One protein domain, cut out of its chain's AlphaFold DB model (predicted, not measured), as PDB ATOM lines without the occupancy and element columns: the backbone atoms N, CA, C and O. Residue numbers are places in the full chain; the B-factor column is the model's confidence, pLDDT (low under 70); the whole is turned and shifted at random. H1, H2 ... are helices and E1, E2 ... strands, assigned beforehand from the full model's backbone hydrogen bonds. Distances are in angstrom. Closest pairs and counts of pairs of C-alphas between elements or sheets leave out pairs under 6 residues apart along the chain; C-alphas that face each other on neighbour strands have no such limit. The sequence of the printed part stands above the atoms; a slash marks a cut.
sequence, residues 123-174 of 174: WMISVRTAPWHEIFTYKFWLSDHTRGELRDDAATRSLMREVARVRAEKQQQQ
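AT A GLANCE: This is residues 123 to 174 of the 174 residues of an uncharacterized protein of Torrubiella hemipterigena (UniProt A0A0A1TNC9). A small head, made of a two-stranded hairpin of E1 and E2 with the short helix H1 packed on E1, is joined by a stretched link to a long lone helix, H2, which sticks out as an arm. Residues 152 to 174, of which 154 to 171 belong to H2, stand free of the head, and this arm makes much of the length. The printed part has 52 residues, with two named strands and then two named helices in the order E1, E2, H1, H2; the sheet, E1 - E2, is antiparallel, and the class is mixed, helices and strands. The whole is extended, with a radius of gyration of the C-alphas of 15.5 A and spans of 43 by 23 by 22 A.

IN THESE COORDINATES: Strand E1 is residues 123 to 126, 9.8 A from first to last C-alpha, and begins at C-alpha 123 at (159.795, 155.662, 165.088). Strand E2 is residues 134 to 137, 10.3 A long. Helix H1 is residues 138 to 146, 11.5 A long. Helix H2, residues 154 to 171, measures 26.0 A and ends at C-alpha 171 at (148.131, 156.367, 129.565).

HOW THE PARTS SIT: E1 and E2 form a hairpin, antiparallel with 140 degrees between their directions; N 124 and O 136 are 2.8 A apart and N 134 and O 126 3.3 A, both within hydrogen-bond range. H1 touches E1, the closest C-alphas being those of Met 124 and Tyr 138, 6.0 A apart. E2 and H1 are near each other, with 5 pairs of C-alphas within 10 A. H2 is apart from E1, E2 and H1. In H1 and H2 every O i to N i+4 pair is within hydrogen-bond range.

THE WHOLE: The two C-alphas farthest apart, those of Thr 137 and Gln 173, are 43.2 A apart. The printed part has no cut and ends at residue 174, the chain's last residue. The link from E2 to H1 is tight, those from E1 to E2 and from H1 to H2 are short, and no link is long. The mean pLDDT of the printed part is 76.7, and residues 147 to 156 and 173 to 174 are under 70.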
ATOM      1  N   TRP A 123     159.054 156.889 165.356       88.31
ATOM      2  CA  TRP A 123     159.795 155.662 165.088       88.31
ATOM      3  C   TRP A 123     159.513 155.175 163.666       88.31
ATOM      4  O   TRP A 123     158.365 154.969 163.281       88.31
ATOM      5  N   MET A 124     160.570 154.996 162.883       89.25
ATOM      6  CA  MET A 124     160.497 154.587 161.484       89.25
ATOM      7  C   MET A 124     160.800 153.101 161.354       89.25
ATOM      8  O   MET A 124     161.788 152.619 161.909       89.25
ATOM      9  N   ILE A 125     159.979 152.384 160.589       87.81
ATOM     10  CA  ILE A 125     160.201 150.971 160.271       87.81
ATOM     11  C   ILE A 125     161.082 150.880 159.017       87.81
ATOM     12  O   ILE A 125     160.779 151.479 157.985       87.81
ATOM     13  N   SER A 126     162.178 150.132 159.104       86.62
ATOM     14  CA  SER A 126     163.006 149.727 157.970       86.62
ATOM     15  C   SER A 126     162.552 148.366 157.457       86.62
ATOM     16  O   SER A 126     162.384 147.422 158.230       86.62
ATOM     17  N   VAL A 127     162.389 148.272 156.138       83.94
ATOM     18  CA  VAL A 127     162.006 147.045 155.416       83.94
ATOM     19  C   VAL A 127     163.177 146.437 154.632       83.94
ATOM     20  O   VAL A 127     162.986 145.510 153.849       83.94
ATOM     21  N   ARG A 128     164.406 146.950 154.813       82.75
ATOM     22  CA  ARG A 128     165.595 146.511 154.053       82.75
ATOM     23  C   ARG A 128     165.971 145.042 154.286       82.75
ATOM     24  O   ARG A 128     166.616 144.439 153.428       82.75
ATOM     25  N   THR A 129     165.583 144.478 155.426       79.06
ATOM     26  CA  THR A 129     165.962 143.136 155.894       79.06
ATOM     27  C   THR A 129     164.778 142.170 155.971       79.06
ATOM     28  O   THR A 129     164.836 141.183 156.707       79.06
ATOM     29  N   ALA A 130     163.725 142.418 155.178       72.12
ATOM     30  CA  ALA A 130     162.543 141.561 155.112       72.12
ATOM     31  C   ALA A 130     162.920 140.059 155.035       72.12
ATOM     32  O   ALA A 130     163.828 139.695 154.281       72.12
ATOM     33  N   PRO A 131     162.251 139.177 155.805       72.12
ATOM     34  CA  PRO A 131     161.020 139.422 156.569       72.12
ATOM     35  C   PRO A 131     161.224 140.108 157.934       72.12
ATOM     36  O   PRO A 131     160.245 140.394 158.624       72.12
ATOM     37  N   TRP A 132     162.466 140.385 158.331       76.31
ATOM     38  CA  TRP A 132     162.780 141.059 159.586       76.31
ATOM     39  C   TRP A 132     162.639 142.571 159.424       76.31
ATOM     40  O   TRP A 132     163.035 143.143 158.411       76.31
ATOM     41  N   HIS A 133     162.062 143.215 160.434       81.81
ATOM     42  CA  HIS A 133     161.853 144.656 160.439       81.81
ATOM     43  C   HIS A 133     162.684 145.290 161.543       81.81
ATOM     44  O   HIS A 133     162.647 144.857 162.698       81.81
ATOM     45  N   GLU A 134     163.397 146.354 161.196       83.56
ATOM     46  CA  GLU A 134     164.106 147.173 162.170       83.56
ATOM     47  C   GLU A 134     163.333 148.459 162.431       83.56
ATOM     48  O   GLU A 134     162.616 148.966 161.575       83.56
ATOM     49  N   ILE A 135     163.470 148.993 163.640       86.38
ATOM     50  CA  ILE A 135     162.799 150.226 164.053       86.38
ATOM     51  C   ILE A 135     163.879 151.238 164.433       86.38
ATOM     52  O   ILE A 135     164.735 150.944 165.270       86.38
ATOM     53  N   PHE A 136     163.843 152.421 163.837       85.62
ATOM     54  CA  PHE A 136     164.863 153.455 163.980       85.62
ATOM     55  C   PHE A 136     164.253 154.798 164.366       85.62
ATOM     56  O   PHE A 136     163.082 155.062 164.106       85.62
ATOM     57  N   THR A 137     165.065 155.692 164.931       85.94
ATOM     58  CA  THR A 137     164.714 157.117 164.927       85.94
ATOM     59  C   THR A 137     164.800 157.645 163.496       85.94
ATOM     60  O   THR A 137     165.568 157.119 162.686       85.94
ATOM     61  N   TYR A 138     164.074 158.719 163.179       86.50
ATOM     62  CA  TYR A 138     164.131 159.342 161.852       86.50
ATOM     63  C   TYR A 138     165.568 159.625 161.376       86.50
ATOM     64  O   TYR A 138     165.902 159.336 160.231       86.50
ATOM     65  N   LYS A 139     166.448 160.121 162.259       84.94
ATOM     66  CA  LYS A 139     167.854 160.411 161.930       84.94
ATOM     67  C   LYS A 139     168.624 159.156 161.506       84.94
ATOM     68  O   LYS A 139     169.358 159.199 160.519       84.94
ATOM     69  N   PHE A 140     168.476 158.055 162.247       84.00
ATOM     70  CA  PHE A 140     169.139 156.792 161.913       84.00
ATOM     71  C   PHE A 140     168.539 156.156 160.668       84.00
ATOM     72  O   PHE A 140     169.289 155.727 159.799       84.00
ATOM     73  N   TRP A 141     167.211 156.175 160.551       89.69
ATOM     74  CA  TRP A 141     166.520 155.710 159.358       89.69
ATOM     75  C   TRP A 141     167.021 156.456 158.123       89.69
ATOM     76  O   TRP A 141     167.442 155.821 157.165       89.69
ATOM     77  N   LEU A 142     167.075 157.792 158.176       88.62
ATOM     78  CA  LEU A 142     167.568 158.615 157.078       88.62
ATOM     79  C   LEU A 142     169.007 158.235 156.735       88.62
ATOM     80  O   LEU A 142     169.272 157.899 155.595       88.62
ATOM     81  N   SER A 143     169.914 158.181 157.713       85.75
ATOM     82  CA  SER A 143     171.305 157.779 157.466       85.75
ATOM     83  C   SER A 143     171.431 156.387 156.835       85.75
ATOM     84  O   SER A 143     172.298 156.186 155.986       85.75
ATOM     85  N   ASP A 144     170.619 155.426 157.266       84.56
ATOM     86  CA  ASP A 144     170.609 154.058 156.740       84.56
ATOM     87  C   ASP A 144     170.012 153.990 155.322       84.56
ATOM     88  O   ASP A 144     170.487 153.251 154.462       84.56
ATOM     89  N   HIS A 145     169.011 154.828 155.040       83.69
ATOM     90  CA  HIS A 145     168.257 154.800 153.786       83.69
ATOM     91  C   HIS A 145     168.784 155.766 152.719       83.69
ATOM     92  O   HIS A 145     168.504 155.557 151.539       83.69
ATOM     93  N   THR A 146     169.557 156.788 153.097       80.06
ATOM     94  CA  THR A 146     170.171 157.766 152.182       80.06
ATOM     95  C   THR A 146     171.650 157.522 151.940       80.06
ATOM     96  O   THR A 146     172.213 158.146 151.039       80.06
ATOM     97  N   ARG A 147     172.314 156.647 152.711       61.09
ATOM     98  CA  ARG A 147     173.636 156.155 152.314       61.09
ATOM     99  C   ARG A 147     173.461 155.392 151.009       61.09
ATOM    100  O   ARG A 147     172.765 154.380 150.953       61.09
ATOM    101  N   GLY A 148     174.023 155.979 149.958       54.50
ATOM    102  CA  GLY A 148     173.922 155.513 148.590       54.50
ATOM    103  C   GLY A 148     174.398 154.078 148.476       54.50
ATOM    104  O   GLY A 148     175.587 153.819 148.454       54.50
ATOM    105  N   GLU A 149     173.433 153.183 148.412       50.47
ATOM    106  CA  GLU A 149     173.328 152.154 147.398       50.47
ATOM    107  C   GLU A 149     171.833 151.851 147.333       50.47
ATOM    108  O   GLU A 149     171.241 151.241 148.228       50.47
ATOM    109  N   LEU A 150     171.189 152.332 146.263       48.28
ATOM    110  CA  LEU A 150     170.145 151.526 145.649       48.28
ATOM    111  C   LEU A 150     170.781 150.151 145.524       48.28
ATOM    112  O   LEU A 150     171.745 149.994 144.777       48.28
ATOM    113  N   ARG A 151     170.320 149.204 146.337       50.53
ATOM    114  CA  ARG A 151     170.681 147.809 146.173       50.53
ATOM    115  C   ARG A 151     170.173 147.470 144.778       50.53
ATOM    116  O   ARG A 151     168.975 147.308 144.571       50.53
ATOM    117  N   ASP A 152     171.068 147.552 143.801       52.59
ATOM    118  CA  ASP A 152     170.781 147.403 142.379       52.59
ATOM    119  C   ASP A 152     170.602 145.911 142.088       52.59
ATOM    120  O   ASP A 152     171.343 145.278 141.333       52.59
ATOM    121  N   ASP A 153     169.646 145.310 142.794       62.56
ATOM    122  CA  ASP A 153     169.286 143.927 142.615       62.56
ATOM    123  C   ASP A 153     168.329 143.795 141.427       62.56
ATOM    124  O   ASP A 153     167.548 144.683 141.061       62.56
ATOM    125  N   ALA A 154     168.448 142.659 140.746       65.12
ATOM    126  CA  ALA A 154     167.679 142.390 139.541       65.12
ATOM    127  C   ALA A 154     166.162 142.437 139.800       65.12
ATOM    128  O   ALA A 154     165.409 142.799 138.895       65.12
ATOM    129  N   ALA A 155     165.731 142.133 141.029       65.88
ATOM    130  CA  ALA A 155     164.335 142.163 141.443       65.88
ATOM    131  C   ALA A 155     163.773 143.593 141.442       65.88
ATOM    132  O   ALA A 155     162.724 143.836 140.844       65.88
ATOM    133  N   THR A 156     164.508 144.556 142.002       68.50
ATOM    134  CA  THR A 156     164.111 145.970 142.033       68.50
ATOM    135  C   THR A 156     164.051 146.559 140.623       68.50
ATOM    136  O   THR A 156     163.088 147.248 140.276       68.50
ATOM    137  N   ARG A 157     165.015 146.221 139.751       74.69
ATOM    138  CA  ARG A 157     164.974 146.623 138.330       74.69
ATOM    139  C   ARG A 157     163.790 146.014 137.587       74.69
ATOM    140  O   ARG A 157     163.171 146.694 136.769       74.69
ATOM    141  N   SER A 158     163.472 144.749 137.856       75.31
ATOM    142  CA  SER A 158     162.342 144.077 137.218       75.31
ATOM    143  C   SER A 158     161.007 144.681 137.652       75.31
ATOM    144  O   SER A 158     160.157 144.939 136.804       75.31
ATOM    145  N   LEU A 159     160.845 144.975 138.946       75.75
ATOM    146  CA  LEU A 159     159.643 145.613 139.481       75.75
ATOM    147  C   LEU A 159     159.446 147.020 138.901       75.75
ATOM    148  O   LEU A 159     158.350 147.364 138.468       75.75
ATOM    149  N   MET A 160     160.513 147.822 138.824       75.94
ATOM    150  CA  MET A 160     160.447 149.174 138.255       75.94
ATOM    151  C   MET A 160     160.078 149.172 136.764       75.94
ATOM    152  O   MET A 160     159.304 150.024 136.324       75.94
ATOM    153  N   ARG A 161     160.586 148.208 135.981       83.50
ATOM    154  CA  ARG A 161     160.218 148.045 134.560       83.50
ATOM    155  C   ARG A 161     158.749 147.678 134.392       83.50
ATOM    156  O   ARG A 161     158.082 148.237 133.526       83.50
ATOM    157  N   GLU A 162     158.244 146.792 135.242       81.56
ATOM    158  CA  GLU A 162     156.846 146.368 135.201       81.56
ATOM    159  C   GLU A 162     155.898 147.518 135.566       81.56
ATOM    160  O   GLU A 162     154.937 147.796 134.850       81.56
ATOM    161  N   VAL A 163     156.221 148.279 136.615       83.00
ATOM    162  CA  VAL A 163     155.451 149.470 137.009       83.00
ATOM    163  C   VAL A 163     155.447 150.532 135.904       83.00
ATOM    164  O   VAL A 163     154.414 151.160 135.659       83.00
ATOM    165  N   ALA A 164     156.574 150.736 135.216       85.25
ATOM    166  CA  ALA A 164     156.656 151.660 134.087       85.25
ATOM    167  C   ALA A 164     155.796 151.197 132.897       85.25
ATOM    168  O   ALA A 164     155.086 152.017 132.312       85.25
ATOM    169  N   ARG A 165     155.798 149.892 132.588       88.75
ATOM    170  CA  ARG A 165     154.953 149.296 131.544       88.75
ATOM    171  C   ARG A 165     153.467 149.507 131.833       88.75
ATOM    172  O   ARG A 165     152.763 150.077 131.007       88.75
ATOM    173  N   VAL A 166     153.019 149.158 133.040       85.94
ATOM    174  CA  VAL A 166     151.613 149.308 133.458       85.94
ATOM    175  C   VAL A 166     151.163 150.774 133.423       85.94
ATOM    176  O   VAL A 166     150.017 151.075 133.087       85.94
ATOM    177  N   ARG A 167     152.051 151.721 133.753       84.50
ATOM    178  CA  ARG A 167     151.747 153.158 133.641       84.50
ATOM    179  C   ARG A 167     151.600 153.615 132.192       84.50
ATOM    180  O   ARG A 167     150.683 154.383 131.916       84.50
ATOM    181  N   ALA A 168     152.460 153.145 131.292       83.94
ATOM    182  CA  ALA A 168     152.373 153.468 129.870       83.94
ATOM    183  C   ALA A 168     151.086 152.909 129.239       83.94
ATOM    184  O   ALA A 168     150.403 153.621 128.510       83.94
ATOM    185  N   GLU A 169     150.704 151.679 129.587       84.31
ATOM    186  CA  GLU A 169     149.462 151.053 129.112       84.31
ATOM    187  C   GLU A 169     148.215 151.813 129.583       84.31
ATOM    188  O   GLU A 169     147.295 152.041 128.802       84.31
ATOM    189  N   LYS A 170     148.202 152.290 130.835       77.38
ATOM    190  CA  LYS A 170     147.099 153.119 131.351       77.38
ATOM    191  C   LYS A 170     146.998 154.489 130.680       77.38
ATOM    192  O   LYS A 170     145.896 155.010 130.562       77.38
ATOM    193  N   GLN A 171     148.119 155.075 130.259       73.50
ATOM    194  CA  GLN A 171     148.131 156.367 129.565       73.50
ATOM    195  C   GLN A 171     147.694 156.265 128.099       73.50
ATOM    196  O   GLN A 171     147.245 157.256 127.543       73.50
ATOM    197  N   GLN A 172     147.801 155.086 127.481       70.88
ATOM    198  CA  GLN A 172     147.337 154.838 126.109       70.88
ATOM    199  C   GLN A 172     145.846 154.478 126.022       70.88
ATOM    200  O   GLN A 172     145.301 154.384 124.926       70.88
ATOM    201  N   GLN A 173     145.192 154.247 127.163       65.19
ATOM    202  CA  GLN A 173     143.763 153.927 127.265       65.19
ATOM    203  C   GLN A 173     142.899 155.139 127.673       65.19
ATOM    204  O   GLN A 173     141.712 154.967 127.951       65.19
ATOM    205  N   GLN A 174     143.483 156.342 127.719       49.72
ATOM    206  CA  GLN A 174     142.801 157.636 127.881       49.72
ATOM    207  C   GLN A 174     142.928 158.454 126.598       49.72
ATOM    208  O   GLN A 174     141.954 159.174 126.288       49.72
TER     209      GLN A 174